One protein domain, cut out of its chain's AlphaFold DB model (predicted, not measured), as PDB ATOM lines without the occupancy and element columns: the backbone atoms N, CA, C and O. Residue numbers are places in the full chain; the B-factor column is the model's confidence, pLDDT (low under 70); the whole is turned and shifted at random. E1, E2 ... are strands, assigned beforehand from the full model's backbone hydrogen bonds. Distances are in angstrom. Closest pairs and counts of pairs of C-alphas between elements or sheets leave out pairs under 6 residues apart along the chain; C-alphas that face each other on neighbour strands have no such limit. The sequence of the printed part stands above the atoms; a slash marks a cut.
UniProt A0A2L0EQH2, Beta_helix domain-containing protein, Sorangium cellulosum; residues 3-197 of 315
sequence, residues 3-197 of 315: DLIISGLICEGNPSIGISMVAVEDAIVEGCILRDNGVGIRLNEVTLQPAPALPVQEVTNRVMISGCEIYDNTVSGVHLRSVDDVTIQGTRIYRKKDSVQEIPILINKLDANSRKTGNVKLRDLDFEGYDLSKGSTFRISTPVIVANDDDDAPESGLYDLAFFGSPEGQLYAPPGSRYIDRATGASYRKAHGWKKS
ATOM      1  N   ASP A   3     -22.495 -12.345  -3.595       92.75
ATOM      2  CA  ASP A   3     -21.983 -10.979  -3.426       92.75
ATOM      3  C   ASP A   3     -22.832  -9.922  -4.154       92.75
ATOM      4  O   ASP A   3     -22.347  -9.136  -4.972       92.75
ATOM      5  N   LEU A   4     -24.140  -9.930  -3.884       95.38
ATOM      6  CA  LEU A   4     -25.105  -9.026  -4.511       95.38
ATOM      7  C   LEU A   4     -25.452  -7.858  -3.583       95.38
ATOM      8  O   LEU A   4     -25.856  -8.065  -2.444       95.38
ATOM      9  N   ILE A   5     -25.395  -6.627  -4.093       97.38
ATOM     10  CA  ILE A   5     -25.877  -5.439  -3.378       97.38
ATOM     11  C   ILE A   5     -26.953  -4.752  -4.219       97.38
ATOM     12  O   ILE A   5     -26.716  -4.388  -5.370       97.38
ATOM     13  N   ILE A   6     -28.132  -4.562  -3.630       97.75
ATOM     14  CA  ILE A   6     -29.237  -3.775  -4.176       97.75
ATOM     15  C   ILE A   6     -29.456  -2.601  -3.222       97.75
ATOM     16  O   ILE A   6     -29.850  -2.811  -2.079       97.75
ATOM     17  N   SER A   7     -29.196  -1.376  -3.677       98.25
ATOM     18  CA  SER A   7     -29.220  -0.188  -2.820       98.25
ATOM     19  C   SER A   7     -29.997   0.956  -3.468       98.25
ATOM     20  O   SER A   7     -29.866   1.185  -4.673       98.25
ATOM     21  N   GLY A   8     -30.823   1.659  -2.685       97.25
ATOM     22  CA  GLY A   8     -31.508   2.892  -3.105       97.25
ATOM     23  C   GLY A   8     -32.540   2.724  -4.228       97.25
ATOM     24  O   GLY A   8     -32.853   3.687  -4.928       97.25
ATOM     25  N   LEU A   9     -33.042   1.506  -4.443       97.69
ATOM     26  CA  LEU A   9     -33.984   1.194  -5.518       97.69
ATOM     27  C   LEU A   9     -35.425   1.536  -5.117       97.69
ATOM     28  O   LEU A   9     -35.836   1.287  -3.985       97.69
ATOM     29  N   ILE A  10     -36.222   2.024  -6.071       98.31
ATOM     30  CA  ILE A  10     -37.678   2.146  -5.928       98.31
ATOM     31  C   ILE A  10     -38.345   1.094  -6.821       98.31
ATOM     32  O   ILE A  10     -38.231   1.162  -8.043       98.31
ATOM     33  N   CYS A  11     -39.047   0.138  -6.211       97.38
ATOM     34  CA  CYS A  11     -39.876  -0.852  -6.901       97.38
ATOM     35  C   CYS A  11     -41.354  -0.556  -6.639       97.38
ATOM     36  O   CYS A  11     -41.843  -0.759  -5.523       97.38
ATOM     37  N   GLU A  12     -42.066  -0.103  -7.669       97.31
ATOM     38  CA  GLU A  12     -43.462   0.324  -7.566       97.31
ATOM     39  C   GLU A  12     -44.346  -0.280  -8.659       97.31
ATOM     40  O   GLU A  12     -43.924  -0.398  -9.810       97.31
ATOM     41  N   GLY A  13     -45.586  -0.631  -8.304       94.94
ATOM     42  CA  GLY A  13     -46.630  -0.978  -9.272       94.94
ATOM     43  C   GLY A  13     -46.436  -2.327  -9.969       94.94
ATOM     44  O   GLY A  13     -47.086  -2.590 -10.983       94.94
ATOM     45  N   ASN A  14     -45.544  -3.190  -9.469       96.56
ATOM     46  CA  ASN A  14     -45.318  -4.496 -10.081       96.56
ATOM     47  C   ASN A  14     -46.473  -5.441  -9.725       96.56
ATOM     48  O   ASN A  14     -46.654  -5.761  -8.548       96.56
ATOM     49  N   PRO A  15     -47.202  -6.011 -10.704       94.12
ATOM     50  CA  PRO A  15     -48.355  -6.868 -10.416       94.12
ATOM     51  C   PRO A  15     -47.981  -8.152  -9.658       94.12
ATOM     52  O   PRO A  15     -48.853  -8.821  -9.112       94.12
ATOM     53  N   SER A  16     -46.692  -8.512  -9.638       96.00
ATOM     54  CA  SER A  16     -46.170  -9.674  -8.924       96.00
ATOM     55  C   SER A  16     -45.233  -9.277  -7.784       96.00
ATOM     56  O   SER A  16     -45.701  -9.084  -6.672       96.00
ATOM     57  N   ILE A  17     -43.925  -9.169  -8.003       97.56
ATOM     58  CA  ILE A  17     -42.940  -8.993  -6.926       97.56
ATOM     59  C   ILE A  17     -42.071  -7.778  -7.252       97.56
ATOM     60  O   ILE A  17     -41.660  -7.636  -8.400       97.56
ATOM     61  N   GLY A  18     -41.774  -6.937  -6.259       97.81
ATOM     62  CA  GLY A  18     -40.828  -5.829  -6.398       97.81
ATOM     63  C   GLY A  18     -39.382  -6.318  -6.539       97.81
ATOM     64  O   GLY A  18     -38.724  -6.023  -7.532       97.81
ATOM     65  N   ILE A  19     -38.889  -7.098  -5.571       98.06
ATOM     66  CA  ILE A  19     -37.577  -7.770  -5.624       98.06
ATOM     67  C   ILE A  19     -37.757  -9.269  -5.373       98.06
ATOM     68  O   ILE A  19     -38.276  -9.662  -4.332       98.06
ATOM     69  N   SER A  20     -37.291 -10.111  -6.300       96.62
ATOM     70  CA  SER A  20     -37.290 -11.573  -6.155       96.62
ATOM     71  C   SER A  20     -35.859 -12.107  -6.168       96.62
ATOM     72  O   SER A  20     -35.126 -11.861  -7.123       96.62
ATOM     73  N   MET A  21     -35.475 -12.871  -5.146       95.62
ATOM     74  CA  MET A  21     -34.157 -13.507  -5.048       95.62
ATOM     75  C   MET A  21     -34.299 -15.021  -4.864       95.62
ATOM     76  O   MET A  21     -34.952 -15.481  -3.925       95.62
ATOM     77  N   VAL A  22     -33.690 -15.780  -5.782       93.56
ATOM     78  CA  VAL A  22     -33.762 -17.248  -5.854       93.56
ATOM     79  C   VAL A  22     -32.358 -17.837  -5.964       93.56
ATOM     80  O   VAL A  22     -31.603 -17.416  -6.840       93.56
ATOM     81  N   ALA A  23     -32.008 -18.785  -5.086       89.38
ATOM     82  CA  ALA A  23     -30.644 -19.319  -4.941       89.38
ATOM     83  C   ALA A  23     -29.570 -18.209  -4.905       89.38
ATOM     84  O   ALA A  23     -28.555 -18.237  -5.619       89.38
ATOM     85  N   VAL A  24     -29.838 -17.182  -4.094       92.38
ATOM     86  CA  VAL A  24     -28.910 -16.075  -3.843       92.38
ATOM     87  C   VAL A  24     -28.242 -16.262  -2.490       92.38
ATOM     88  O   VAL A  24     -28.901 -16.537  -1.497       92.38
ATOM     89  N   GLU A  25     -26.938 -16.066  -2.460       93.38
ATOM     90  CA  GLU A  25     -26.106 -16.169  -1.275       93.38
ATOM     91  C   GLU A  25     -25.336 -14.855  -1.097       93.38
ATOM     92  O   GLU A  25     -25.002 -14.218  -2.093       93.38
ATOM     93  N   ASP A  26     -25.077 -14.423   0.138       95.88
ATOM     94  CA  ASP A  26     -24.312 -13.195   0.426       95.88
ATOM     95  C   ASP A  26     -24.897 -11.951  -0.268       95.88
ATOM     96  O   ASP A  26     -24.258 -11.319  -1.114       95.88
ATOM     97  N   ALA A  27     -26.147 -11.617   0.061       97.50
ATOM     98  CA  ALA A  27     -26.842 -10.479  -0.539       97.50
ATOM     99  C   ALA A  27     -27.263  -9.416   0.472       97.50
ATOM    100  O   ALA A  27     -27.679  -9.719   1.590       97.50
ATOM    101  N   ILE A  28     -27.222  -8.158   0.041       98.38
ATOM    102  CA  ILE A  28     -27.670  -6.997   0.808       98.38
ATOM    103  C   ILE A  28     -28.716  -6.241  -0.011       98.38
ATOM    104  O   ILE A  28     -28.484  -5.900  -1.168       98.38
ATOM    105  N   VAL A  29     -29.862  -5.966   0.605       98.56
ATOM    106  CA  VAL A  29     -30.886  -5.047   0.103       98.56
ATOM    107  C   VAL A  29     -30.990  -3.900   1.090       98.56
ATOM    108  O   VAL A  29     -31.378  -4.121   2.238       98.56
ATOM    109  N   GLU A  30     -30.645  -2.687   0.671       98.50
ATOM    110  CA  GLU A  30     -30.592  -1.543   1.576       98.50
ATOM    111  C   GLU A  30     -31.210  -0.261   1.018       98.50
ATOM    112  O   GLU A  30     -31.106   0.044  -0.168       98.50
ATOM    113  N   GLY A  31     -31.872   0.514   1.877       98.19
ATOM    114  CA  GLY A  31     -32.385   1.836   1.498       98.19
ATOM    115  C   GLY A  31     -33.405   1.817   0.353       98.19
ATOM    116  O   GLY A  31     -33.572   2.821  -0.336       98.19
ATOM    117  N   CYS A  32     -34.049   0.675   0.097       98.69
ATOM    118  CA  CYS A  32     -34.998   0.516  -1.001       98.69
ATOM    119  C   CYS A  32     -36.422   0.887  -0.572       98.69
ATOM    120  O   CYS A  32     -36.814   0.663   0.574       98.69
ATOM    121  N   ILE A  33     -37.223   1.370  -1.520       98.56
ATOM    122  CA  ILE A  33     -38.656   1.629  -1.349       98.56
ATOM    123  C   ILE A  33     -39.431   0.617  -2.191       98.56
ATOM    124  O   ILE A  33     -39.297   0.593  -3.414       98.56
ATOM    125  N   LEU A  34     -40.252  -0.217  -1.554       98.25
ATOM    126  CA  LEU A  34     -41.034  -1.258  -2.221       98.25
ATOM    127  C   LEU A  34     -42.518  -1.089  -1.921       98.25
ATOM    128  O   LEU A  34     -42.975  -1.425  -0.821       98.25
ATOM    129  N   ARG A  35     -43.269  -0.584  -2.905       97.00
ATOM    130  CA  ARG A  35     -44.686  -0.262  -2.723       97.00
ATOM    131  C   ARG A  35     -45.599  -0.646  -3.865       97.00
ATOM    132  O   ARG A  35     -45.150  -0.761  -4.996       97.00
ATOM    133  N   ASP A  36     -46.882  -0.813  -3.567       95.69
ATOM    134  CA  ASP A  36     -47.919  -1.059  -4.576       95.69
ATOM    135  C   ASP A  36     -47.586  -2.252  -5.502       95.69
ATOM    136  O   ASP A  36     -47.998  -2.297  -6.661       95.69
ATOM    137  N   ASN A  37     -46.805  -3.223  -5.008       96.88
ATOM    138  CA  ASN A  37     -46.507  -4.466  -5.716       96.88
ATOM    139  C   ASN A  37     -47.419  -5.590  -5.211       96.88
ATOM    140  O   ASN A  37     -48.115  -5.429  -4.217       96.88
ATOM    141  N   GLY A  38     -47.383  -6.777  -5.816       96.12
ATOM    142  CA  GLY A  38     -47.980  -7.955  -5.174       96.12
ATOM    143  C   GLY A  38     -47.255  -8.324  -3.873       96.12
ATOM    144  O   GLY A  38     -47.851  -8.386  -2.801       96.12
ATOM    145  N   VAL A  39     -45.940  -8.512  -3.944       97.38
ATOM    146  CA  VAL A  39     -45.044  -8.687  -2.795       97.38
ATOM    147  C   VAL A  39     -43.920  -7.668  -2.891       97.38
ATOM    148  O   VAL A  39     -43.372  -7.488  -3.976       97.38
ATOM    149  N   GLY A  40     -43.538  -7.044  -1.777       98.00
ATOM    150  CA  GLY A  40     -42.373  -6.157  -1.750       98.00
ATOM    151  C   GLY A  40     -41.095  -6.932  -2.079       98.00
ATOM    152  O   GLY A  40     -40.570  -6.840  -3.191       98.00
ATOM    153  N   ILE A  41     -40.620  -7.744  -1.131       98.44
ATOM    154  CA  ILE A  41     -39.434  -8.599  -1.295       98.44
ATOM    155  C   ILE A  41     -39.830 -10.068  -1.147       98.44
ATOM    156  O   ILE A  41     -40.407 -10.447  -0.130       98.44
ATOM    157  N   ARG A  42     -39.470 -10.917  -2.114       98.00
ATOM    158  CA  ARG A  42     -39.580 -12.377  -2.006       98.00
ATOM    159  C   ARG A  42     -38.205 -13.030  -2.051       98.00
ATOM    160  O   ARG A  42     -37.466 -12.865  -3.019       98.00
ATOM    161  N   LEU A  43     -37.908 -13.817  -1.023       97.06
ATOM    162  CA  LEU A  43     -36.750 -14.702  -0.967       97.06
ATOM    163  C   LEU A  43     -37.243 -16.142  -1.044       97.06
ATOM    164  O   LEU A  43     -38.115 -16.530  -0.263       97.06
ATOM    165  N   ASN A  44     -36.700 -16.941  -1.954       93.25
ATOM    166  CA  ASN A  44     -37.095 -18.340  -2.078       93.25
ATOM    167  C   ASN A  44     -35.936 -19.251  -2.478       93.25
ATOM    168  O   ASN A  44     -34.964 -18.811  -3.089       93.25
ATOM    169  N   GLU A  45     -36.030 -20.529  -2.128       87.06
ATOM    170  CA  GLU A  45     -35.197 -21.562  -2.751       87.06
ATOM    171  C   GLU A  45     -35.639 -21.838  -4.199       87.06
ATOM    172  O   GLU A  45     -36.694 -21.366  -4.652       87.06
ATOM    173  N   VAL A  46     -34.819 -22.590  -4.934       82.06
ATOM    174  CA  VAL A  46     -35.199 -23.114  -6.251       82.06
ATOM    175  C   VAL A  46     -36.182 -24.265  -6.061       82.06
ATOM    176  O   VAL A  46     -35.942 -25.168  -5.262       82.06
ATOM    177  N   THR A  47     -37.288 -24.253  -6.808       69.94
ATOM    178  CA  THR A  47     -38.229 -25.376  -6.819       69.94
ATOM    179  C   THR A  47     -37.521 -26.616  -7.353       69.94
ATOM    180  O   THR A  47     -37.193 -26.684  -8.539       69.94
ATOM    181  N   LEU A  48     -37.316 -27.619  -6.501       59.31
ATOM    182  CA  LEU A  48     -36.862 -28.929  -6.948       59.31
ATOM    183  C   LEU A  48     -38.017 -29.588  -7.716       59.31
ATOM    184  O   LEU A  48     -38.928 -30.172  -7.133       59.31
ATOM    185  N   GLN A  49     -37.996 -29.514  -9.050       55.78
ATOM    186  CA  GLN A  49     -38.674 -30.542  -9.846       55.78
ATOM    187  C   GLN A  49     -38.132 -31.920  -9.423       55.78
ATOM    188  O   GLN A  49     -36.986 -31.995  -8.977       55.78
ATOM    189  N   PRO A  50     -38.906 -33.016  -9.557       52.28
ATOM    190  CA  PRO A  50     -38.453 -34.352  -9.183       52.28
ATOM    191  C   PRO A  50     -37.363 -34.814 -10.163       52.28
ATOM    192  O   PRO A  50     -37.612 -35.556 -11.108       52.28
ATOM    193  N   ALA A  51     -36.148 -34.324  -9.958       47.31
ATOM    194  CA  ALA A  51     -34.941 -34.669 -10.680       47.31
ATOM    195  C   ALA A  51     -33.944 -35.267  -9.674       47.31
ATOM    196  O   ALA A  51     -33.917 -34.861  -8.507       47.31
ATOM    197  N   PRO A  52     -33.164 -36.277 -10.083       51.72
ATOM    198  CA  PRO A  52     -32.369 -37.075  -9.166       51.72
ATOM    199  C   PRO A  52     -31.283 -36.211  -8.520       51.72
ATOM    200  O   PRO A  52     -30.446 -35.660  -9.224       51.72
ATOM    201  N   ALA A  53     -31.332 -36.113  -7.186       52.41
ATOM    202  CA  ALA A  53     -30.268 -35.651  -6.292       52.41
ATOM    203  C   ALA A  53     -29.331 -34.589  -6.898       52.41
ATOM    204  O   ALA A  53     -28.161 -34.863  -7.177       52.41
ATOM    205  N   LEU A  54     -29.842 -33.369  -7.090       48.84
ATOM    206  CA  LEU A  54     -28.963 -32.225  -7.310       48.84
ATOM    207  C   LEU A  54     -28.059 -32.048  -6.075       48.84
ATOM    208  O   LEU A  54     -28.523 -32.238  -4.944       48.84
ATOM    209  N   PRO A  55     -26.763 -31.743  -6.266       49.88
ATOM    210  CA  PRO A  55     -25.840 -31.565  -5.161       49.88
ATOM    211  C   PRO A  55     -26.294 -30.408  -4.265       49.88
ATOM    212  O   PRO A  55     -26.907 -29.440  -4.704       49.88
ATOM    213  N   VAL A  56     -25.992 -30.567  -2.981       56.06
ATOM    214  CA  VAL A  56     -26.286 -29.669  -1.862       56.06
ATOM    215  C   VAL A  56     -26.128 -28.181  -2.240       56.06
ATOM    216  O   VAL A  56     -25.064 -27.785  -2.706       56.06
ATOM    217  N   GLN A  57     -27.161 -27.380  -1.911       56.28
ATOM    218  CA  GLN A  57     -27.159 -25.910  -1.725       56.28
ATOM    219  C   GLN A  57     -27.661 -24.983  -2.872       56.28
ATOM    220  O   GLN A  57     -27.022 -23.983  -3.173       56.28
ATOM    221  N   GLU A  58     -28.868 -25.193  -3.426       74.12
ATOM    222  CA  GLU A  58     -29.618 -24.128  -4.152       74.12
ATOM    223  C   GLU A  58     -30.586 -23.366  -3.235       74.12
ATOM    224  O   GLU A  58     -31.792 -23.240  -3.463       74.12
ATOM    225  N   VAL A  59     -30.035 -22.871  -2.137       82.38
ATOM    226  CA  VAL A  59     -30.775 -22.182  -1.090       82.38
ATOM    227  C   VAL A  59     -30.494 -20.692  -1.182       82.38
ATOM    228  O   VAL A  59     -29.341 -20.302  -1.324       82.38
ATOM    229  N   THR A  60     -31.523 -19.856  -1.019       92.69
ATOM    230  CA  THR A  60     -31.282 -18.440  -0.720       92.69
ATOM    231  C   THR A  60     -30.852 -18.291   0.738       92.69
ATOM    232  O   THR A  60     -31.623 -18.640   1.640       92.69
ATOM    233  N   ASN A  61     -29.624 -17.826   0.974       94.44
ATOM    234  CA  ASN A  61     -29.038 -17.713   2.304       94.44
ATOM    235  C   ASN A  61     -28.158 -16.472   2.507       94.44
ATOM    236  O   ASN A  61     -27.727 -15.839   1.551       94.44
ATOM    237  N   ARG A  62     -27.888 -16.116   3.769       96.56
ATOM    238  CA  ARG A  62     -27.040 -14.962   4.136       96.56
ATOM    239  C   ARG A  62     -27.485 -13.677   3.440       96.56
ATOM    240  O   ARG A  62     -26.720 -13.021   2.734       96.56
ATOM    241  N   VAL A  63     -28.759 -13.346   3.628       98.31
ATOM    242  CA  VAL A  63     -29.376 -12.143   3.058       98.31
ATOM    243  C   VAL A  63     -29.639 -11.129   4.162       98.31
ATOM    244  O   VAL A  63     -30.270 -11.456   5.167       98.31
ATOM    245  N   MET A  64     -29.208  -9.885   3.966       98.50
ATOM    246  CA  MET A  64     -29.539  -8.758   4.833       98.50
ATOM    247  C   MET A  64     -30.491  -7.797   4.120       98.50
ATOM    248  O   MET A  64     -30.207  -7.345   3.017       98.50
ATOM    249  N   ILE A  65     -31.603  -7.454   4.764       98.69
ATOM    250  CA  ILE A  65     -32.537  -6.408   4.341       98.69
ATOM    251  C   ILE A  65     -32.469  -5.301   5.394       98.69
ATOM    252  O   ILE A  65     -32.751  -5.560   6.567       98.69
ATOM    253  N   SER A  66     -32.064  -4.085   5.016       98.56
ATOM    254  CA  SER A  66     -31.835  -3.017   5.990       98.56
ATOM    255  C   SER A  66     -32.227  -1.621   5.525       98.56
ATOM    256  O   SER A  66     -31.991  -1.251   4.385       98.56
ATOM    257  N   GLY A  67     -32.813  -0.804   6.404       98.19
ATOM    258  CA  GLY A  67     -33.113   0.593   6.067       98.19
ATOM    259  C   GLY A  67     -34.136   0.764   4.941       98.19
ATOM    260  O   GLY A  67     -34.175   1.823   4.323       98.19
ATOM    261  N   CYS A  68     -34.922  -0.269   4.623       98.69
ATOM    262  CA  CYS A  68     -35.914  -0.210   3.554       98.69
ATOM    263  C   CYS A  68     -37.255   0.349   4.057       98.69
ATOM    264  O   CYS A  68     -37.586   0.257   5.243       98.69
ATOM    265  N   GLU A  69     -38.062   0.852   3.127       98.38
ATOM    266  CA  GLU A  69     -39.477   1.162   3.332       98.38
ATOM    267  C   GLU A  69     -40.334   0.215   2.489       98.38
ATOM    268  O   GLU A  69     -40.225   0.188   1.264       98.38
ATOM    269  N   ILE A  70     -41.192  -0.578   3.135       98.06
ATOM    270  CA  ILE A  70     -41.995  -1.611   2.469       98.06
ATOM    271  C   ILE A  70     -43.463  -1.431   2.841       98.06
ATOM    272  O   ILE A  70     -43.847  -1.639   3.994       98.06
ATOM    273  N   TYR A  71     -44.299  -1.048   1.880       95.88
ATOM    274  CA  TYR A  71     -45.683  -0.699   2.187       95.88
ATOM    275  C   TYR A  71     -46.648  -0.886   1.032       95.88
ATOM    276  O   TYR A  71     -46.263  -0.889  -0.122       95.88
ATOM    277  N   ASP A  72     -47.931  -1.012   1.347       93.25
ATOM    278  CA  ASP A  72     -49.014  -1.049   0.360       93.25
ATOM    279  C   ASP A  72     -48.905  -2.140  -0.725       93.25
ATOM    280  O   ASP A  72     -49.513  -2.039  -1.785       93.25
ATOM    281  N   ASN A  73     -48.192  -3.236  -0.451       94.88
ATOM    282  CA  ASN A  73     -48.158  -4.401  -1.335       94.88
ATOM    283  C   ASN A  73     -49.411  -5.286  -1.155       94.88
ATOM    284  O   ASN A  73     -49.907  -5.438  -0.045       94.88
ATOM    285  N   THR A  74     -49.936  -5.903  -2.214       92.62
ATOM    286  CA  THR A  74     -51.264  -6.549  -2.204       92.62
ATOM    287  C   THR A  74     -51.331  -7.911  -1.516       92.62
ATOM    288  O   THR A  74     -52.420  -8.355  -1.159       92.62
ATOM    289  N   VAL A  75     -50.192  -8.574  -1.312       91.31
ATOM    290  CA  VAL A  75     -50.091  -9.887  -0.656       91.31
ATOM    291  C   VAL A  75     -49.288  -9.788   0.637       91.31
ATOM    292  O   VAL A  75     -49.787 -10.141   1.701       91.31
ATOM    293  N   SER A  76     -48.031  -9.340   0.561       94.19
ATOM    294  CA  SER A  76     -47.181  -9.170   1.747       94.19
ATOM    295  C   SER A  76     -46.040  -8.183   1.525       94.19
ATOM    296  O   SER A  76     -45.630  -7.941   0.388       94.19
ATOM    297  N   GLY A  77     -45.500  -7.629   2.610       96.38
ATOM    298  CA  GLY A  77     -44.297  -6.798   2.546       96.38
ATOM    299  C   GLY A  77     -43.055  -7.630   2.215       96.38
ATOM    300  O   GLY A  77     -42.437  -7.451   1.164       96.38
ATOM    301  N   VAL A  78     -42.713  -8.573   3.095       98.06
ATOM    302  CA  VAL A  78     -41.592  -9.508   2.917       98.06
ATOM    303  C   VAL A  78     -42.093 -10.947   2.946       98.06
ATOM    304  O   VAL A  78     -42.826 -11.330   3.853       98.06
ATOM    305  N   HIS A  79     -41.663 -11.764   1.987       97.62
ATOM    306  CA  HIS A  79     -42.029 -13.174   1.878       97.62
ATOM    307  C   HIS A  79     -40.785 -14.069   1.873       97.62
ATOM    308  O   HIS A  79     -40.019 -14.067   0.910       97.62
ATOM    309  N   LEU A  80     -40.594 -14.844   2.941       97.38
ATOM    310  CA  LEU A  80     -39.483 -15.778   3.131       97.38
ATOM    311  C   LEU A  80     -39.952 -17.219   2.881       97.38
ATOM    312  O   LEU A  80     -40.790 -17.729   3.624       97.38
ATOM    313  N   ARG A  81     -39.412 -17.878   1.848       94.88
ATOM    314  CA  ARG A  81     -39.822 -19.231   1.436       94.88
ATOM    315  C   ARG A  81     -38.664 -20.222   1.434       94.88
ATOM    316  O   ARG A  81     -37.876 -20.244   0.491       94.88
ATOM    317  N   SER A  82     -38.566 -21.056   2.466       93.50
ATOM    318  CA  SER A  82     -37.504 -22.073   2.598       93.50
ATOM    319  C   SER A  82     -36.072 -21.506   2.524       93.50
ATOM    320  O   SER A  82     -35.147 -22.119   1.988       93.50
ATOM    321  N   VAL A  83     -35.861 -20.324   3.104       94.88
ATOM    322  CA  VAL A  83     -34.575 -19.593   3.112       94.88
ATOM    323  C   VAL A  83     -33.833 -19.751   4.438       94.88
ATOM    324  O   VAL A  83     -34.408 -20.240   5.402       94.88
ATOM    325  N   ASP A  84     -32.539 -19.440   4.499       95.19
ATOM    326  CA  ASP A  84     -31.757 -19.590   5.740       95.19
ATOM    327  C   ASP A  84     -30.817 -18.410   5.987       95.19
ATOM    328  O   ASP A  84     -30.319 -17.806   5.052       95.19
ATOM    329  N   ASP A  85     -30.566 -18.072   7.246       97.12
ATOM    330  CA  ASP A  85     -29.701 -16.947   7.633       97.12
ATOM    331  C   ASP A  85     -30.110 -15.615   6.979       97.12
ATOM    332  O   ASP A  85     -29.361 -14.988   6.229       97.12
ATOM    333  N   VAL A  86     -31.347 -15.195   7.246       98.38
ATOM    334  CA  VAL A  86     -31.892 -13.921   6.765       98.38
ATOM    335  C   VAL A  86     -31.970 -12.939   7.921       98.38
ATOM    336  O   VAL A  86     -32.575 -13.239   8.949       98.38
ATOM    337  N   THR A  87     -31.396 -11.751   7.749       98.62
ATOM    338  CA  THR A  87     -31.510 -10.645   8.705       98.62
ATOM    339  C   THR A  87     -32.352  -9.527   8.109       98.62
ATOM    340  O   THR A  87     -32.027  -9.018   7.044       98.62
ATOM    341  N   ILE A  88     -33.405  -9.111   8.806       98.62
ATOM    342  CA  ILE A  88     -34.182  -7.912   8.479       98.62
ATOM    343  C   ILE A  88     -34.018  -6.944   9.644       98.62
ATOM    344  O   ILE A  88     -34.367  -7.287  10.775       98.62
ATOM    345  N   GLN A  89     -33.463  -5.759   9.383       98.19
ATOM    346  CA  GLN A  89     -33.170  -4.801  10.448       98.19
ATOM    347  C   GLN A  89     -33.400  -3.342  10.064       98.19
ATOM    348  O   GLN A  89     -33.199  -2.966   8.911       98.19
ATOM    349  N   GLY A  90     -33.801  -2.503  11.022       97.50
ATOM    350  CA  GLY A  90     -33.942  -1.055  10.801       97.50
ATOM    351  C   GLY A  90     -34.850  -0.711   9.616       97.50
ATOM    352  O   GLY A  90     -34.604   0.256   8.907       97.50
ATOM    353  N   THR A  91     -35.821  -1.575   9.321       98.38
ATOM    354  CA  THR A  91     -36.691  -1.498   8.143       98.38
ATOM    355  C   THR A  91     -38.085  -1.110   8.603       98.38
ATOM    356  O   THR A  91     -38.598  -1.665   9.579       98.38
ATOM    357  N   ARG A  92     -38.712  -0.177   7.886       97.56
ATOM    358  CA  ARG A  92     -40.085   0.248   8.151       97.56
ATOM    359  C   ARG A  92     -41.034  -0.527   7.246       97.56
ATOM    360  O   ARG A  92     -40.961  -0.413   6.023       97.56
ATOM    361  N   ILE A  93     -41.933  -1.305   7.842       95.81
ATOM    362  CA  ILE A  93     -42.956  -2.069   7.124       95.81
ATOM    363  C   ILE A  93     -44.317  -1.539   7.552       95.81
ATOM    364  O   ILE A  93     -44.751  -1.762   8.680       95.81
ATOM    365  N   TYR A  94     -44.999  -0.815   6.673       92.62
ATOM    366  CA  TYR A  94     -46.221  -0.109   7.045       92.62
ATOM    367  C   TYR A  94     -47.321  -0.235   6.000       92.62
ATOM    368  O   TYR A  94     -47.114  -0.759   4.911       92.62
ATOM    369  N   ARG A  95     -48.520   0.235   6.337       87.12
ATOM    370  CA  ARG A  95     -49.619   0.342   5.375       87.12
ATOM    371  C   ARG A  95     -50.442   1.602   5.598       87.12
ATOM    372  O   ARG A  95     -50.624   2.041   6.737       87.12
ATOM    373  N   LYS A  96     -50.971   2.174   4.518       83.69
ATOM    374  CA  LYS A  96     -51.953   3.267   4.588       83.69
ATOM    375  C   LYS A  96     -53.346   2.737   4.953       83.69
ATOM    376  O   LYS A  96     -53.608   1.542   4.889       83.69
ATOM    377  N   LYS A  97     -54.258   3.632   5.349       72.06
ATOM    378  CA  LYS A  97     -55.609   3.276   5.830       72.06
ATOM    379  C   LYS A  97     -56.412   2.408   4.853       72.06
ATOM    380  O   LYS A  97     -57.080   1.483   5.292       72.06
ATOM    381  N   ASP A  98     -56.300   2.689   3.559       74.12
ATOM    382  CA  ASP A  98     -57.053   2.004   2.497       74.12
ATOM    383  C   ASP A  98     -56.185   0.985   1.736       74.12
ATOM    384  O   ASP A  98     -56.467   0.609   0.602       74.12
ATOM    385  N   SER A  99     -55.083   0.576   2.361       76.12
ATOM    386  CA  SER A  99     -54.096  -0.325   1.789       76.12
ATOM    387  C   SER A  99     -54.485  -1.790   1.927       76.12
ATOM    388  O   SER A  99     -55.097  -2.208   2.910       76.12
ATOM    389  N   VAL A 100     -54.032  -2.586   0.964       79.62
ATOM    390  CA  VAL A 100     -54.242  -4.034   0.884       79.62
ATOM    391  C   VAL A 100     -53.117  -4.862   1.519       79.62
ATOM    392  O   VAL A 100     -53.236  -6.082   1.563       79.62
ATOM    393  N   GLN A 101     -52.053  -4.244   2.054       88.38
ATOM    394  CA  GLN A 101     -50.957  -4.992   2.693       88.38
ATOM    395  C   GLN A 101     -51.364  -5.531   4.060       88.38
ATOM    396  O   GLN A 101     -51.022  -4.958   5.094       88.38
ATOM    397  N   GLU A 102     -52.096  -6.639   4.078       84.88
ATOM    398  CA  GLU A 102     -52.547  -7.269   5.316       84.88
ATOM    399  C   GLU A 102     -51.394  -7.919   6.082       84.88
ATOM    400  O   GLU A 102     -51.367  -7.771   7.297       84.88
ATOM    401  N   ILE A 103     -50.423  -8.539   5.394       90.94
ATOM    402  CA  ILE A 103     -49.333  -9.313   6.013       90.94
ATOM    403  C   ILE A 103     -47.985  -8.576   5.877       90.94
ATOM    404  O   ILE A 103     -47.455  -8.470   4.769       90.94
ATOM    405  N   PRO A 104     -47.370  -8.091   6.971       93.62
ATOM    406  CA  PRO A 104     -46.059  -7.441   6.909       93.62
ATOM    407  C   PRO A 104     -44.950  -8.413   6.493       93.62
ATOM    408  O   PRO A 104     -44.228  -8.157   5.529       93.62
ATOM    409  N   ILE A 105     -44.832  -9.537   7.208       96.25
ATOM    410  CA  ILE A 105     -43.841 -10.585   6.955       96.25
ATOM    411  C   ILE A 105     -44.555 -11.938   6.896       96.25
ATOM    412  O   ILE A 105     -45.206 -12.345   7.856       96.25
ATOM    413  N   LEU A 106     -44.403 -12.643   5.778       95.94
ATOM    414  CA  LEU A 106     -44.880 -14.006   5.575       95.94
ATOM    415  C   LEU A 106     -43.694 -14.967   5.527       95.94
ATOM    416  O   LEU A 106     -42.746 -14.754   4.770       95.94
ATOM    417  N   ILE A 107     -43.767 -16.046   6.297       95.75
ATOM    418  CA  ILE A 107     -42.774 -17.115   6.326       95.75
ATOM    419  C   ILE A 107     -43.477 -18.437   6.059       95.75
ATOM    420  O   ILE A 107     -44.410 -18.796   6.768       95.75
ATOM    421  N   ASN A 108     -43.041 -19.169   5.041       94.62
ATOM    422  CA  ASN A 108     -43.529 -20.521   4.806       94.62
ATOM    423  C   ASN A 108     -42.517 -21.392   4.078       94.62
ATOM    424  O   ASN A 108     -41.462 -20.933   3.643       94.62
ATOM    425  N   LYS A 109     -42.837 -22.671   3.934       91.00
ATOM    426  CA  LYS A 109     -42.152 -23.547   3.001       91.00
ATOM    427  C   LYS A 109     -42.548 -23.203   1.564       91.00
ATOM    428  O   LYS A 109     -43.636 -22.686   1.281       91.00
ATOM    429  N   LEU A 110     -41.647 -23.467   0.624       88.88
ATOM    430  CA  LEU A 110     -41.974 -23.372  -0.795       88.88
ATOM    431  C   LEU A 110     -43.010 -24.445  -1.181       88.88
ATOM    432  O   LEU A 110     -44.031 -24.092  -1.778       88.88
ATOM    433  N   ASP A 111     -42.795 -25.693  -0.759       87.00
ATOM    434  CA  ASP A 111     -43.746 -26.805  -0.845       87.00
ATOM    435  C   ASP A 111     -43.592 -27.805   0.327       87.00
ATOM    436  O   ASP A 111     -42.814 -27.597   1.258       87.00
ATOM    437  N   ALA A 112     -44.362 -28.900   0.312       85.06
ATOM    438  CA  ALA A 112     -44.370 -29.891   1.391       85.06
ATOM    439  C   ALA A 112     -43.021 -30.613   1.588       85.06
ATOM    440  O   ALA A 112     -42.715 -31.029   2.707       85.06
ATOM    441  N   ASN A 113     -42.207 -30.731   0.536       82.88
ATOM    442  CA  ASN A 113     -40.915 -31.420   0.539       82.88
ATOM    443  C   ASN A 113     -39.732 -30.465   0.729       82.88
ATOM    444  O   ASN A 113     -38.639 -30.910   1.077       82.88
ATOM    445  N   SER A 114     -39.948 -29.166   0.531       84.38
ATOM    446  CA  SER A 114     -38.968 -28.129   0.828       84.38
ATOM    447  C   SER A 114     -38.490 -28.175   2.275       84.38
ATOM    448  O   SER A 114     -39.159 -28.681   3.181       84.38
ATOM    449  N   ARG A 115     -37.329 -27.581   2.528       87.00
ATOM    450  CA  ARG A 115     -36.849 -27.364   3.897       87.00
ATOM    451  C   ARG A 115     -37.603 -26.217   4.574       87.00
ATOM    452  O   ARG A 115     -38.178 -25.355   3.904       87.00
ATOM    453  N   LYS A 116     -37.577 -26.179   5.907       90.50
ATOM    454  CA  LYS A 116     -38.104 -25.039   6.669       90.50
ATOM    455  C   LYS A 116     -37.225 -23.803   6.482       90.50
ATOM    456  O   LYS A 116     -36.020 -23.920   6.251       90.50
ATOM    457  N   THR A 117     -37.829 -22.627   6.621       93.94
ATOM    458  CA  THR A 117     -37.067 -21.384   6.762       93.94
ATOM    459  C   THR A 117     -36.312 -21.404   8.098       93.94
ATOM    460  O   THR A 117     -36.903 -21.701   9.135       93.94
ATOM    461  N   GLY A 118     -35.011 -21.110   8.079       94.94
ATOM    462  CA  GLY A 118     -34.116 -21.208   9.236       94.94
ATOM    463  C   GLY A 118     -33.367 -19.912   9.544       94.94
ATOM    464  O   GLY A 118     -33.242 -19.032   8.695       94.94
ATOM    465  N   ASN A 119     -32.882 -19.794  10.782       96.69
ATOM    466  CA  ASN A 119     -31.968 -18.745  11.242       96.69
ATOM    467  C   ASN A 119     -32.402 -17.323  10.826       96.69
ATOM    468  O   ASN A 119     -31.633 -16.550  10.256       96.69
ATOM    469  N   VAL A 120     -33.661 -16.975  11.106       97.88
ATOM    470  CA  VAL A 120     -34.219 -15.657  10.772       97.88
ATOM    471  C   VAL A 120     -33.972 -14.680  11.918       97.88
ATOM    472  O   VAL A 120     -34.329 -14.940  13.069       97.88
ATOM    473  N   LYS A 121     -33.372 -13.533  11.612       98.38
ATOM    474  CA  LYS A 121     -33.084 -12.463  12.570       98.38
ATOM    475  C   LYS A 121     -33.917 -11.239  12.217       98.38
ATOM    476  O   LYS A 121     -33.772 -10.694  11.128       98.38
ATOM    477  N   LEU A 122     -34.773 -10.801  13.130       97.94
ATOM    478  CA  LEU A 122     -35.644  -9.638  12.939       97.94
ATOM    479  C   LEU A 122     -35.344  -8.638  14.047       97.94
ATOM    480  O   LEU A 122     -35.445  -9.012  15.213       97.94
ATOM    481  N   ARG A 123     -34.927  -7.415  13.714       97.00
ATOM    482  CA  ARG A 123     -34.485  -6.423  14.709       97.00
ATOM    483  C   ARG A 123     -34.895  -5.020  14.315       97.00
ATOM    484  O   ARG A 123     -34.899  -4.704  13.133       97.00
ATOM    485  N   ASP A 124     -35.201  -4.173  15.290       94.94
ATOM    486  CA  ASP A 124     -35.422  -2.736  15.064       94.94
ATOM    487  C   ASP A 124     -36.398  -2.453  13.905       94.94
ATOM    488  O   ASP A 124     -36.196  -1.549  13.093       94.94
ATOM    489  N   LEU A 125     -37.429  -3.294  13.777       96.50
ATOM    490  CA  LEU A 125     -38.451  -3.152  12.749       96.50
ATOM    491  C   LEU A 125     -39.517  -2.177  13.228       96.50
ATOM    492  O   LEU A 125     -40.004  -2.280  14.360       96.50
ATOM    493  N   ASP A 126     -39.918  -1.268  12.346       94.44
ATOM    494  CA  ASP A 126     -41.030  -0.369  12.618       94.44
ATOM    495  C   ASP A 126     -42.267  -0.787  11.830       94.44
ATOM    496  O   ASP A 126     -42.286  -0.742  10.598       94.44
ATOM    497  N   PHE A 127     -43.299  -1.207  12.563       91.75
ATOM    498  CA  PHE A 127     -44.586  -1.596  12.010       91.75
ATOM    499  C   PHE A 127     -45.621  -0.507  12.273       91.75
ATOM    500  O   PHE A 127     -45.999  -0.260  13.421       91.75
ATOM    501  N   GLU A 128     -46.149   0.093  11.208       88.12
ATOM    502  CA  GLU A 128     -47.193   1.115  11.301       88.12
ATOM    503  C   GLU A 128     -48.432   0.740  10.475       88.12
ATOM    504  O   GLU A 128     -48.346   0.169   9.394       88.12
ATOM    505  N   GLY A 129     -49.620   1.065  10.994       82.81
ATOM    506  CA  GLY A 129     -50.894   0.783  10.318       82.81
ATOM    507  C   GLY A 129     -51.474  -0.608  10.608       82.81
ATOM    508  O   GLY A 129     -52.505  -0.971  10.043       82.81
ATOM    509  N   TYR A 130     -50.859  -1.366  11.519       80.69
ATOM    510  CA  TYR A 130     -51.263  -2.725  11.911       80.69
ATOM    511  C   TYR A 130     -51.925  -2.808  13.305       80.69
ATOM    512  O   TYR A 130     -52.119  -3.893  13.840       80.69
ATOM    513  N   ASP A 131     -52.265  -1.672  13.914       72.12
ATOM    514  CA  ASP A 131     -52.742  -1.577  15.301       72.12
ATOM    515  C   ASP A 131     -54.258  -1.826  15.443       72.12
ATOM    516  O   ASP A 131     -55.072  -1.083  14.885       72.12
ATOM    517  N   LEU A 132     -54.628  -2.836  16.247       61.19
ATOM    518  CA  LEU A 132     -56.011  -3.243  16.561       61.19
ATOM    519  C   LEU A 132     -56.830  -2.134  17.226       61.19
ATOM    520  O   LEU A 132     -58.053  -2.107  17.080       61.19
ATOM    521  N   SER A 133     -56.178  -1.194  17.913       60.31
ATOM    522  CA  SER A 133     -56.852  -0.081  18.583       60.31
ATOM    523  C   SER A 133     -57.491   0.914  17.603       60.31
ATOM    524  O   SER A 133     -58.386   1.671  17.982       60.31
ATOM    525  N   LYS A 134     -57.091   0.890  16.321       61.06
ATOM    526  CA  LYS A 134     -57.551   1.839  15.295       61.06
ATOM    527  C   LYS A 134     -58.867   1.445  14.604       61.06
ATOM    528  O   LYS A 134     -59.313   2.163  13.708       61.06
ATOM    529  N   GLY A 135     -59.527   0.370  15.052       55.75
ATOM    530  CA  GLY A 135     -60.893  -0.005  14.661       55.75
ATOM    531  C   GLY A 135     -61.002  -1.089  13.577       55.75
ATOM    532  O   GLY A 135     -60.043  -1.407  12.880       55.75
ATOM    533  N   SER A 136     -62.209  -1.650  13.424       50.84
ATOM    534  CA  SER A 136     -62.528  -2.824  12.583       50.84
ATOM    535  C   SER A 136     -62.357  -2.633  11.072       50.84
ATOM    536  O   SER A 136     -62.433  -3.601  10.316       50.84
ATOM    537  N   THR A 137     -62.133  -1.402  10.611       53.28
ATOM    538  CA  THR A 137     -61.839  -1.096   9.205       53.28
ATOM    539  C   THR A 137     -60.397  -1.426   8.821       53.28
ATOM    540  O   THR A 137     -60.119  -1.615   7.642       53.28
ATOM    541  N   PHE A 138     -59.495  -1.570   9.796       53.38
ATOM    542  CA  PHE A 138     -58.180  -2.163   9.592       53.38
ATOM    543  C   PHE A 138     -58.302  -3.679   9.796       53.38
ATOM    544  O   PHE A 138     -58.263  -4.165  10.924       53.38
ATOM    545  N   ARG A 139     -58.449  -4.463   8.717       51.03
ATOM    546  CA  ARG A 139     -58.289  -5.927   8.803       51.03
ATOM    547  C   ARG A 139     -56.841  -6.213   9.161       51.03
ATOM    548  O   ARG A 139     -55.944  -5.858   8.402       51.03
ATOM    549  N   ILE A 140     -56.585  -6.711  10.359       54.69
ATOM    550  CA  ILE A 140     -55.231  -6.848  10.896       54.69
ATOM    551  C   ILE A 140     -54.840  -8.316  10.886       54.69
ATOM    552  O   ILE A 140     -55.562  -9.140  11.443       54.69
ATOM    553  N   SER A 141     -53.670  -8.629  10.323       53.16
ATOM    554  CA  SER A 141     -52.957  -9.849  10.681       53.16
ATOM    555  C   SER A 141     -52.199  -9.573  11.981       53.16
ATOM    556  O   SER A 141     -51.111  -9.000  11.988       53.16
ATOM    557  N   THR A 142     -52.801  -9.913  13.116       60.19
ATOM    558  CA  THR A 142     -52.003 -10.279  14.288       60.19
ATOM    559  C   THR A 142     -51.843 -11.790  14.191       60.19
ATOM    560  O   THR A 142     -52.851 -12.491  14.081       60.19
ATOM    561  N   PRO A 143     -50.609 -12.314  14.136       68.50
ATOM    562  CA  PRO A 143     -49.306 -11.641  14.284       68.50
ATOM    563  C   PRO A 143     -48.813 -10.866  13.034       68.50
ATOM    564  O   PRO A 143     -49.169 -11.199  11.908       68.50
ATOM    565  N   VAL A 144     -47.912  -9.886  13.228       82.69
ATOM    566  CA  VAL A 144     -47.196  -9.158  12.142       82.69
ATOM    567  C   VAL A 144     -46.199 -10.026  11.361       82.69
ATOM    568  O   VAL A 144     -45.742  -9.647  10.282       82.69
ATOM    569  N   ILE A 145     -45.870 -11.194  11.908       90.69
ATOM    570  CA  ILE A 145     -45.075 -12.239  11.266       90.69
ATOM    571  C   ILE A 145     -45.950 -13.482  11.211       90.69
ATOM    572  O   ILE A 145     -46.272 -14.060  12.250       90.69
ATOM    573  N   VAL A 146     -46.337 -13.885  10.008       90.44
ATOM    574  CA  VAL A 146     -47.239 -15.013   9.783       90.44
ATOM    575  C   VAL A 146     -46.436 -16.218   9.310       90.44
ATOM    576  O   VAL A 146     -45.674 -16.115   8.353       90.44
ATOM    577  N   ALA A 147     -46.648 -17.360   9.961       89.94
ATOM    578  CA  ALA A 147     -46.359 -18.686   9.420       89.94
ATOM    579  C   ALA A 147     -47.676 -19.461   9.320       89.94
ATOM    580  O   ALA A 147     -48.527 -19.299  10.205       89.94
ATOM    581  N   ASN A 148     -47.878 -20.238   8.249       85.62
ATOM    582  CA  ASN A 148     -49.181 -20.880   8.020       85.62
ATOM    583  C   ASN A 148     -49.480 -21.934   9.088       85.62
ATOM    584  O   ASN A 148     -50.626 -22.073   9.512       85.62
ATOM    585  N   ASP A 149     -48.448 -22.631   9.558       88.06
ATOM    586  CA  ASP A 149     -48.547 -23.680  10.561       88.06
ATOM    587  C   ASP A 149     -47.219 -23.875  11.318       88.06
ATOM    588  O   ASP A 149     -46.278 -23.082  11.217       88.06
ATOM    589  N   ASP A 150     -47.188 -24.927  12.131       89.50
ATOM    590  CA  ASP A 150     -46.014 -25.388  12.864       89.50
ATOM    591  C   ASP A 150     -44.876 -25.848  11.919       89.50
ATOM    592  O   ASP A 150     -43.687 -25.730  12.231       89.50
ATOM    593  N   ASP A 151     -45.201 -26.359  10.734       90.06
ATOM    594  CA  ASP A 151     -44.204 -26.838   9.779       90.06
ATOM    595  C   ASP A 151     -43.512 -25.697   9.022       90.06
ATOM    596  O   ASP A 151     -42.388 -25.865   8.548       90.06
ATOM    597  N   ASP A 152     -44.127 -24.521   8.980       91.00
ATOM    598  CA  ASP A 152     -43.603 -23.324   8.330       91.00
ATOM    599  C   ASP A 152     -42.768 -22.414   9.248       91.00
ATOM    600  O   ASP A 152     -41.964 -21.606   8.768       91.00
ATOM    601  N   ALA A 153     -42.959 -22.511  10.564       91.62
ATOM    602  CA  ALA A 153     -42.377 -21.582  11.526       91.62
ATOM    603  C   ALA A 153     -40.848 -21.758  11.699       91.62
ATOM    604  O   ALA A 153     -40.367 -22.885  11.852       91.62
ATOM    605  N   PRO A 154     -40.061 -20.659  11.747       92.75
ATOM    606  CA  PRO A 154     -38.625 -20.738  12.010       92.75
ATOM    607  C   PRO A 154     -38.304 -21.239  13.416       92.75
ATOM    608  O   PRO A 154     -38.727 -20.660  14.417       92.75
ATOM    609  N   GLU A 155     -37.473 -22.276  13.483       94.06
ATOM    610  CA  GLU A 155     -37.054 -22.893  14.747       94.06
ATOM    611  C   GLU A 155     -35.768 -22.271  15.319       94.06
ATOM    612  O   GLU A 155     -35.439 -22.459  16.491       94.06
ATOM    613  N   SER A 156     -35.037 -21.511  14.498       95.88
ATOM    614  CA  SER A 156     -33.757 -20.886  14.836       95.88
ATOM    615  C   SER A 156     -33.684 -19.440  14.345       95.88
ATOM    616  O   SER A 156     -34.379 -19.044  13.407       95.88
ATOM    617  N   GLY A 157     -32.827 -18.645  14.989       96.19
ATOM    618  CA  GLY A 157     -32.682 -17.212  14.734       96.19
ATOM    619  C   GLY A 157     -32.900 -16.384  15.999       96.19
ATOM    620  O   GLY A 157     -32.674 -16.872  17.105       96.19
ATOM    621  N   LEU A 158     -33.308 -15.124  15.842       97.00
ATOM    622  CA  LEU A 158     -33.597 -14.233  16.968       97.00
ATOM    623  C   LEU A 158     -34.510 -13.088  16.542       97.00
ATOM    624  O   LEU A 158     -34.158 -12.324  15.642       97.00
ATOM    625  N   TYR A 159     -35.630 -12.909  17.234       97.00
ATOM    626  CA  TYR A 159     -36.485 -11.740  17.048       97.00
ATOM    627  C   TYR A 159     -36.265 -10.747  18.190       97.00
ATOM    628  O   TYR A 159     -36.204 -11.150  19.348       97.00
ATOM    629  N   ASP A 160     -36.142  -9.468  17.862       96.12
ATOM    630  CA  ASP A 160     -36.169  -8.340  18.789       96.12
ATOM    631  C   ASP A 160     -37.161  -7.315  18.237       96.12
ATOM    632  O   ASP A 160     -36.875  -6.587  17.282       96.12
ATOM    633  N   LEU A 161     -38.392  -7.377  18.743       94.69
ATOM    634  CA  LEU A 161     -39.549  -6.713  18.152       94.69
ATOM    635  C   LEU A 161     -40.265  -5.846  19.183       94.69
ATOM    636  O   LEU A 161     -40.318  -6.170  20.366       94.69
ATOM    637  N   ALA A 162     -40.907  -4.783  18.715       91.69
ATOM    638  CA  ALA A 162     -41.838  -4.004  19.520       91.69
ATOM    639  C   ALA A 162     -43.116  -3.777  18.719       91.69
ATOM    640  O   ALA A 162     -43.075  -3.105  17.685       91.69
ATOM    641  N   PHE A 163     -44.242  -4.309  19.189       89.44
ATOM    642  CA  PHE A 163     -45.528  -4.206  18.501       89.44
ATOM    643  C   PHE A 163     -46.708  -4.194  19.490       89.44
ATOM    644  O   PHE A 163     -46.490  -4.271  20.690       89.44
ATOM    645  N   PHE A 164     -47.945  -3.991  19.034       85.50
ATOM    646  CA  PHE A 164     -49.116  -3.908  19.917       85.50
ATOM    647  C   PHE A 164     -49.703  -5.292  20.224       85.50
ATOM    648  O   PHE A 164     -49.933  -6.085  19.313       85.50
ATOM    649  N   GLY A 165     -50.014  -5.538  21.499       83.25
ATOM    650  CA  GLY A 165     -50.633  -6.772  21.985       83.25
ATOM    651  C   GLY A 165     -49.624  -7.842  22.406       83.25
ATOM    652  O   GLY A 165     -48.461  -7.814  22.010       83.25
ATOM    653  N   SER A 166     -50.085  -8.792  23.226       84.50
ATOM    654  CA  SER A 166     -49.271  -9.906  23.732       84.50
ATOM    655  C   SER A 166     -48.860 -10.869  22.605       84.50
ATOM    656  O   SER A 166     -49.721 -11.261  21.816       84.50
ATOM    657  N   PRO A 167     -47.592 -11.325  22.554       88.56
ATOM    658  CA  PRO A 167     -47.138 -12.302  21.565       88.56
ATOM    659  C   PRO A 167     -47.600 -13.738  21.884       88.56
ATOM    660  O   PRO A 167     -47.591 -14.590  20.992       88.56
ATOM    661  N   GLU A 168     -48.002 -14.019  23.130       84.62
ATOM    662  CA  GLU A 168     -48.471 -15.343  23.568       84.62
ATOM    663  C   GLU A 168     -49.736 -15.768  22.812       84.62
ATOM    664  O   GLU A 168     -50.699 -15.008  22.701       84.62
ATOM    665  N   GLY A 169     -49.719 -16.984  22.261       83.88
ATOM    666  CA  GLY A 169     -50.797 -17.540  21.438       83.88
ATOM    667  C   GLY A 169     -50.849 -16.992  20.006       83.88
ATOM    668  O   GLY A 169     -51.609 -17.504  19.184       83.88
ATOM    669  N   GLN A 170     -50.017 -16.001  19.669       87.06
ATOM    670  CA  GLN A 170     -50.068 -15.308  18.380       87.06
ATOM    671  C   GLN A 170     -48.782 -15.464  17.567       87.06
ATOM    672  O   GLN A 170     -48.857 -15.743  16.373       87.06
ATOM    673  N   LEU A 171     -47.611 -15.324  18.194       90.50
ATOM    674  CA  LEU A 171     -46.330 -15.194  17.501       90.50
ATOM    675  C   LEU A 171     -45.434 -16.424  17.697       90.50
ATOM    676  O   LEU A 171     -44.993 -16.722  18.812       90.50
ATOM    677  N   TYR A 172     -45.103 -17.086  16.586       93.12
ATOM    678  CA  TYR A 172     -43.961 -18.000  16.511       93.12
ATOM    679  C   TYR A 172     -42.661 -17.210  16.623       93.12
ATOM    680  O   TYR A 172     -42.526 -16.171  15.980       93.12
ATOM    681  N   ALA A 173     -41.697 -17.698  17.398       94.31
ATOM    682  CA  ALA A 173     -40.372 -17.088  17.466       94.31
ATOM    683  C   ALA A 173     -39.335 -18.074  18.004       94.31
ATOM    684  O   ALA A 173     -39.663 -18.811  18.932       94.31
ATOM    685  N   PRO A 174     -38.083 -18.044  17.520       95.25
ATOM    686  CA  PRO A 174     -37.007 -18.857  18.076       95.25
ATOM    687  C   PRO A 174     -36.752 -18.579  19.572       95.25
ATOM    688  O   PRO A 174     -36.960 -17.443  20.028       95.25
ATOM    689  N   PRO A 175     -36.238 -19.560  20.339       92.44
ATOM    690  CA  PRO A 175     -35.831 -19.362  21.729       92.44
ATOM    691  C   PRO A 175     -34.882 -18.171  21.908       92.44
ATOM    692  O   PRO A 175     -34.009 -17.916  21.082       92.44
ATOM    693  N   GLY A 176     -35.032 -17.444  23.013       91.75
ATOM    694  CA  GLY A 176     -34.234 -16.255  23.320       91.75
ATOM    695  C   GLY A 176     -34.748 -14.955  22.696       91.75
ATOM    696  O   GLY A 176     -34.281 -13.893  23.108       91.75
ATOM    697  N   SER A 177     -35.723 -15.022  21.784       96.00
ATOM    698  CA  SER A 177     -36.366 -13.845  21.189       96.00
ATOM    699  C   SER A 177     -37.005 -12.931  22.236       96.00
ATOM    700  O   SER A 177     -37.466 -13.384  23.288       96.00
ATOM    701  N   ARG A 178     -37.041 -11.638  21.925       95.31
ATOM    702  CA  ARG A 178     -37.596 -10.553  22.729       95.31
ATOM    703  C   ARG A 178     -38.738  -9.873  21.989       95.31
ATOM    704  O   ARG A 178     -38.693  -9.695  20.773       95.31
ATOM    705  N   TYR A 179     -39.757  -9.495  22.743       94.19
ATOM    706  CA  TYR A 179     -40.899  -8.754  22.232       94.19
ATOM    707  C   TYR A 179     -41.350  -7.721  23.265       94.19
ATOM    708  O   TYR A 179     -41.416  -8.035  24.450       94.19
ATOM    709  N   ILE A 180     -41.675  -6.504  22.845       92.06
ATOM    710  CA  ILE A 180     -42.248  -5.463  23.708       92.06
ATOM    711  C   ILE A 180     -43.657  -5.142  23.219       92.06
ATOM    712  O   ILE A 180     -43.832  -4.746  22.066       92.06
ATOM    713  N   ASP A 181     -44.647  -5.267  24.102       89.50
ATOM    714  CA  ASP A 181     -45.997  -4.776  23.840       89.50
ATOM    715  C   ASP A 181     -46.037  -3.251  24.004       89.50
ATOM    716  O   ASP A 181     -45.956  -2.727  25.116       89.50
ATOM    717  N   ARG A 182     -46.184  -2.525  22.892       86.25
ATOM    718  CA  ARG A 182     -46.236  -1.055  22.874       86.25
ATOM    719  C   ARG A 182     -47.464  -0.485  23.600       86.25
ATOM    720  O   ARG A 182     -47.408   0.669  24.012       86.25
ATOM    721  N   ALA A 183     -48.552  -1.248  23.762       83.50
ATOM    722  CA  ALA A 183     -49.739  -0.778  24.485       83.50
ATOM    723  C   ALA A 183     -49.518  -0.754  26.001       83.50
ATOM    724  O   ALA A 183     -49.943   0.179  26.679       83.50
ATOM    725  N   THR A 184     -48.887  -1.801  26.532       80.94
ATOM    726  CA  THR A 184     -48.777  -2.032  27.980       80.94
ATOM    727  C   THR A 184     -47.379  -1.758  28.531       80.94
ATOM    728  O   THR A 184     -47.214  -1.634  29.742       80.94
ATOM    729  N   GLY A 185     -46.366  -1.676  27.665       84.75
ATOM    730  CA  GLY A 185     -44.956  -1.640  28.052       84.75
ATOM    731  C   GLY A 185     -44.426  -2.985  28.559       84.75
ATOM    732  O   GLY A 185     -43.282  -3.052  29.009       84.75
ATOM    733  N   ALA A 186     -45.229  -4.053  28.504       84.12
ATOM    734  CA  ALA A 186     -44.805  -5.382  28.919       84.12
ATOM    735  C   ALA A 186     -43.703  -5.905  27.991       84.12
ATOM    736  O   ALA A 186     -43.811  -5.842  26.765       84.12
ATOM    737  N   SER A 187     -42.647  -6.448  28.587       90.69
ATOM    738  CA  SER A 187     -41.581  -7.128  27.854       90.69
ATOM    739  C   SER A 187     -41.794  -8.632  27.923       90.69
ATOM    740  O   SER A 187     -42.209  -9.159  28.946       90.69
ATOM    741  N   TYR A 188     -41.518  -9.334  26.836       92.38
ATOM    742  CA  TYR A 188     -41.695 -10.769  26.720       92.38
ATOM    743  C   TYR A 188     -40.402 -11.397  26.233       92.38
ATOM    744  O   TYR A 188     -39.711 -10.851  25.366       92.38
ATOM    745  N   ARG A 189     -40.093 -12.577  26.762       93.56
ATOM    746  CA  ARG A 189     -38.969 -13.390  26.311       93.56
ATOM    747  C   ARG A 189     -39.443 -14.780  25.938       93.56
ATOM    748  O   ARG A 189     -40.183 -15.414  26.685       93.56
ATOM    749  N   LYS A 190     -38.964 -15.275  24.800       92.06
ATOM    750  CA  LYS A 190     -39.172 -16.658  24.402       92.06
ATOM    751  C   LYS A 190     -38.275 -17.568  25.226       92.06
ATOM    752  O   LYS A 190     -37.065 -17.602  24.999       92.06
ATOM    753  N   ALA A 191     -38.843 -18.269  26.202       80.62
ATOM    754  CA  ALA A 191     -38.056 -19.087  27.119       80.62
ATOM    755  C   ALA A 191     -37.514 -20.348  26.429       80.62
ATOM    756  O   ALA A 191     -36.333 -20.666  26.548       80.62
ATOM    757  N   HIS A 192     -38.374 -21.053  25.691       82.25
ATOM    758  CA  HIS A 192     -38.041 -22.302  25.010       82.25
ATOM    759  C   HIS A 192     -39.034 -22.607  23.881       82.25
ATOM    760  O   HIS A 192     -40.132 -22.052  23.828       82.25
ATOM    761  N   GLY A 193     -38.644 -23.525  22.990       88.62
ATOM    762  CA  GLY A 193     -39.417 -23.869  21.797       88.62
ATOM    763  C   GLY A 193     -39.600 -22.687  20.840       88.62
ATOM    764  O   GLY A 193     -39.065 -21.601  21.051       88.62
ATOM    765  N   TRP A 194     -40.359 -22.914  19.770       90.12
ATOM    766  CA  TRP A 194     -40.605 -21.900  18.737       90.12
ATOM    767  C   TRP A 194     -42.087 -21.659  18.425       90.12
ATOM    768  O   TRP A 194     -42.415 -20.695  17.734       90.12
ATOM    769  N   LYS A 195     -42.979 -22.498  18.975       91.56
ATOM    770  CA  LYS A 195     -44.445 -22.430  18.821       91.56
ATOM    771  C   LYS A 195     -45.024 -21.117  19.348       91.56
ATOM    772  O   LYS A 195     -44.311 -20.348  19.967       91.56
ATOM    773  N   LYS A 196     -46.315 -20.844  19.160       88.19
ATOM    774  CA  LYS A 196     -46.944 -19.588  19.630       88.19
ATOM    775  C   LYS A 196     -47.009 -19.423  21.160       88.19
ATOM    776  O   LYS A 196     -47.283 -18.323  21.625       88.19
ATOM    777  N   SER A 197     -46.742 -20.481  21.921       85.31
ATOM    778  CA  SER A 197     -46.756 -20.506  23.390       85.31
ATOM    779  C   SER A 197     -45.361 -20.376  24.014       85.31
ATOM    780  O   SER A 197     -44.358 -20.384  23.298       85.31
TER     781      SER A 197
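What this domain is: This is residues 3 to 197 of the 315 residues of the protein "Beta_helix domain-containing protein" of Sorangium cellulosum (UniProt A0A2L0EQH2). The chain is wound in stacked turns, a solenoid with three walls of strands: each turn, from E1 E2 E3 to E13 E14 E15, lays one strand in each wall. E16 continues the largest wall and the hairpin of E17 and E18 ends it, while residues 49 to 56 stick out. The printed part has 195 residues, no named helix and 18 named strands, E1 to E18 in order; the class is all strand, though only 85 residues, under half, are in named elements. The sheet E1 E4 E7 E10 E13 E16 E17 E18 is mixed; E2 E5 E8 E11 E14 and E3 E6 E9 E12 E15 are all parallel. The whole is compact, radius of gyration of the C-alphas 16.2 A, spanning 52 by 40 by 26 A.

Where its parts are: Begin with the largest sheet: find C-alpha 4 at (-25.105, -9.026, -4.511), where E1, residues 4 to 7, starts. Beside it come E4, 25 to 30, 15.6 A long; E7, 61 to 66, 15.4 A; E10, 84 to 89, 15.6 A; E13, 118 to 123, 15.8 A; E16, 157 to 163, 18.7 A; E17, 178 to 181; and E18, 187 to 190, which ends at C-alpha 190, (-39.172, -16.658, 24.402). The second sheet has E2, 10 to 12; E5, 33 to 35; E8, 69 to 71; E11, 92 to 94; and E14, 126 to 128. The third has E3, 17 to 22, 12.4 A; E6, 39 to 44, 12.5 A; E9, 76 to 81, 12.5 A; E12, 103 to 108, 12.7 A; and E15, 145 to 147.

How they stand to each other: Look first at edge strand E1, parallel to E4 at 5 degrees, with N 6 and O 28 2.8 A apart. The large sheet is twisted; at its other edge the hairpin E17 and E18 is antiparallel at 145 degrees, with N 188 and O 179 2.7 A apart. This sheet and E3 E6 E9 E12 E15 make a sandwich, two sheets face to face, their facing parts 10.7 A centre to centre. In that third sheet, E3 E6 E9 E12 E15, E3 and E6 are parallel at 8 degrees, with N 42 and O 19 2.8 A apart, within hydrogen-bond range. E1 runs on into E2 across two residues at 81 degrees. E2 is parallel to E5 at 3 degrees, with N 11 and O 33 2.8 A apart. The closest C-alphas of E2 and E3, those of Cys 11 and Gly 18, are 5.1 A apart.

The domain as a whole: The two C-alphas farthest apart, those of Pro 52 and Thr 184, are 53.6 A apart. The printed part has no cut. The long links are E6 to E7, E14 to E15 and E16 to E17. Mean pLDDT of the printed part is 88.1; look for values under 70 at residues 47 to 57 and 132 to 143.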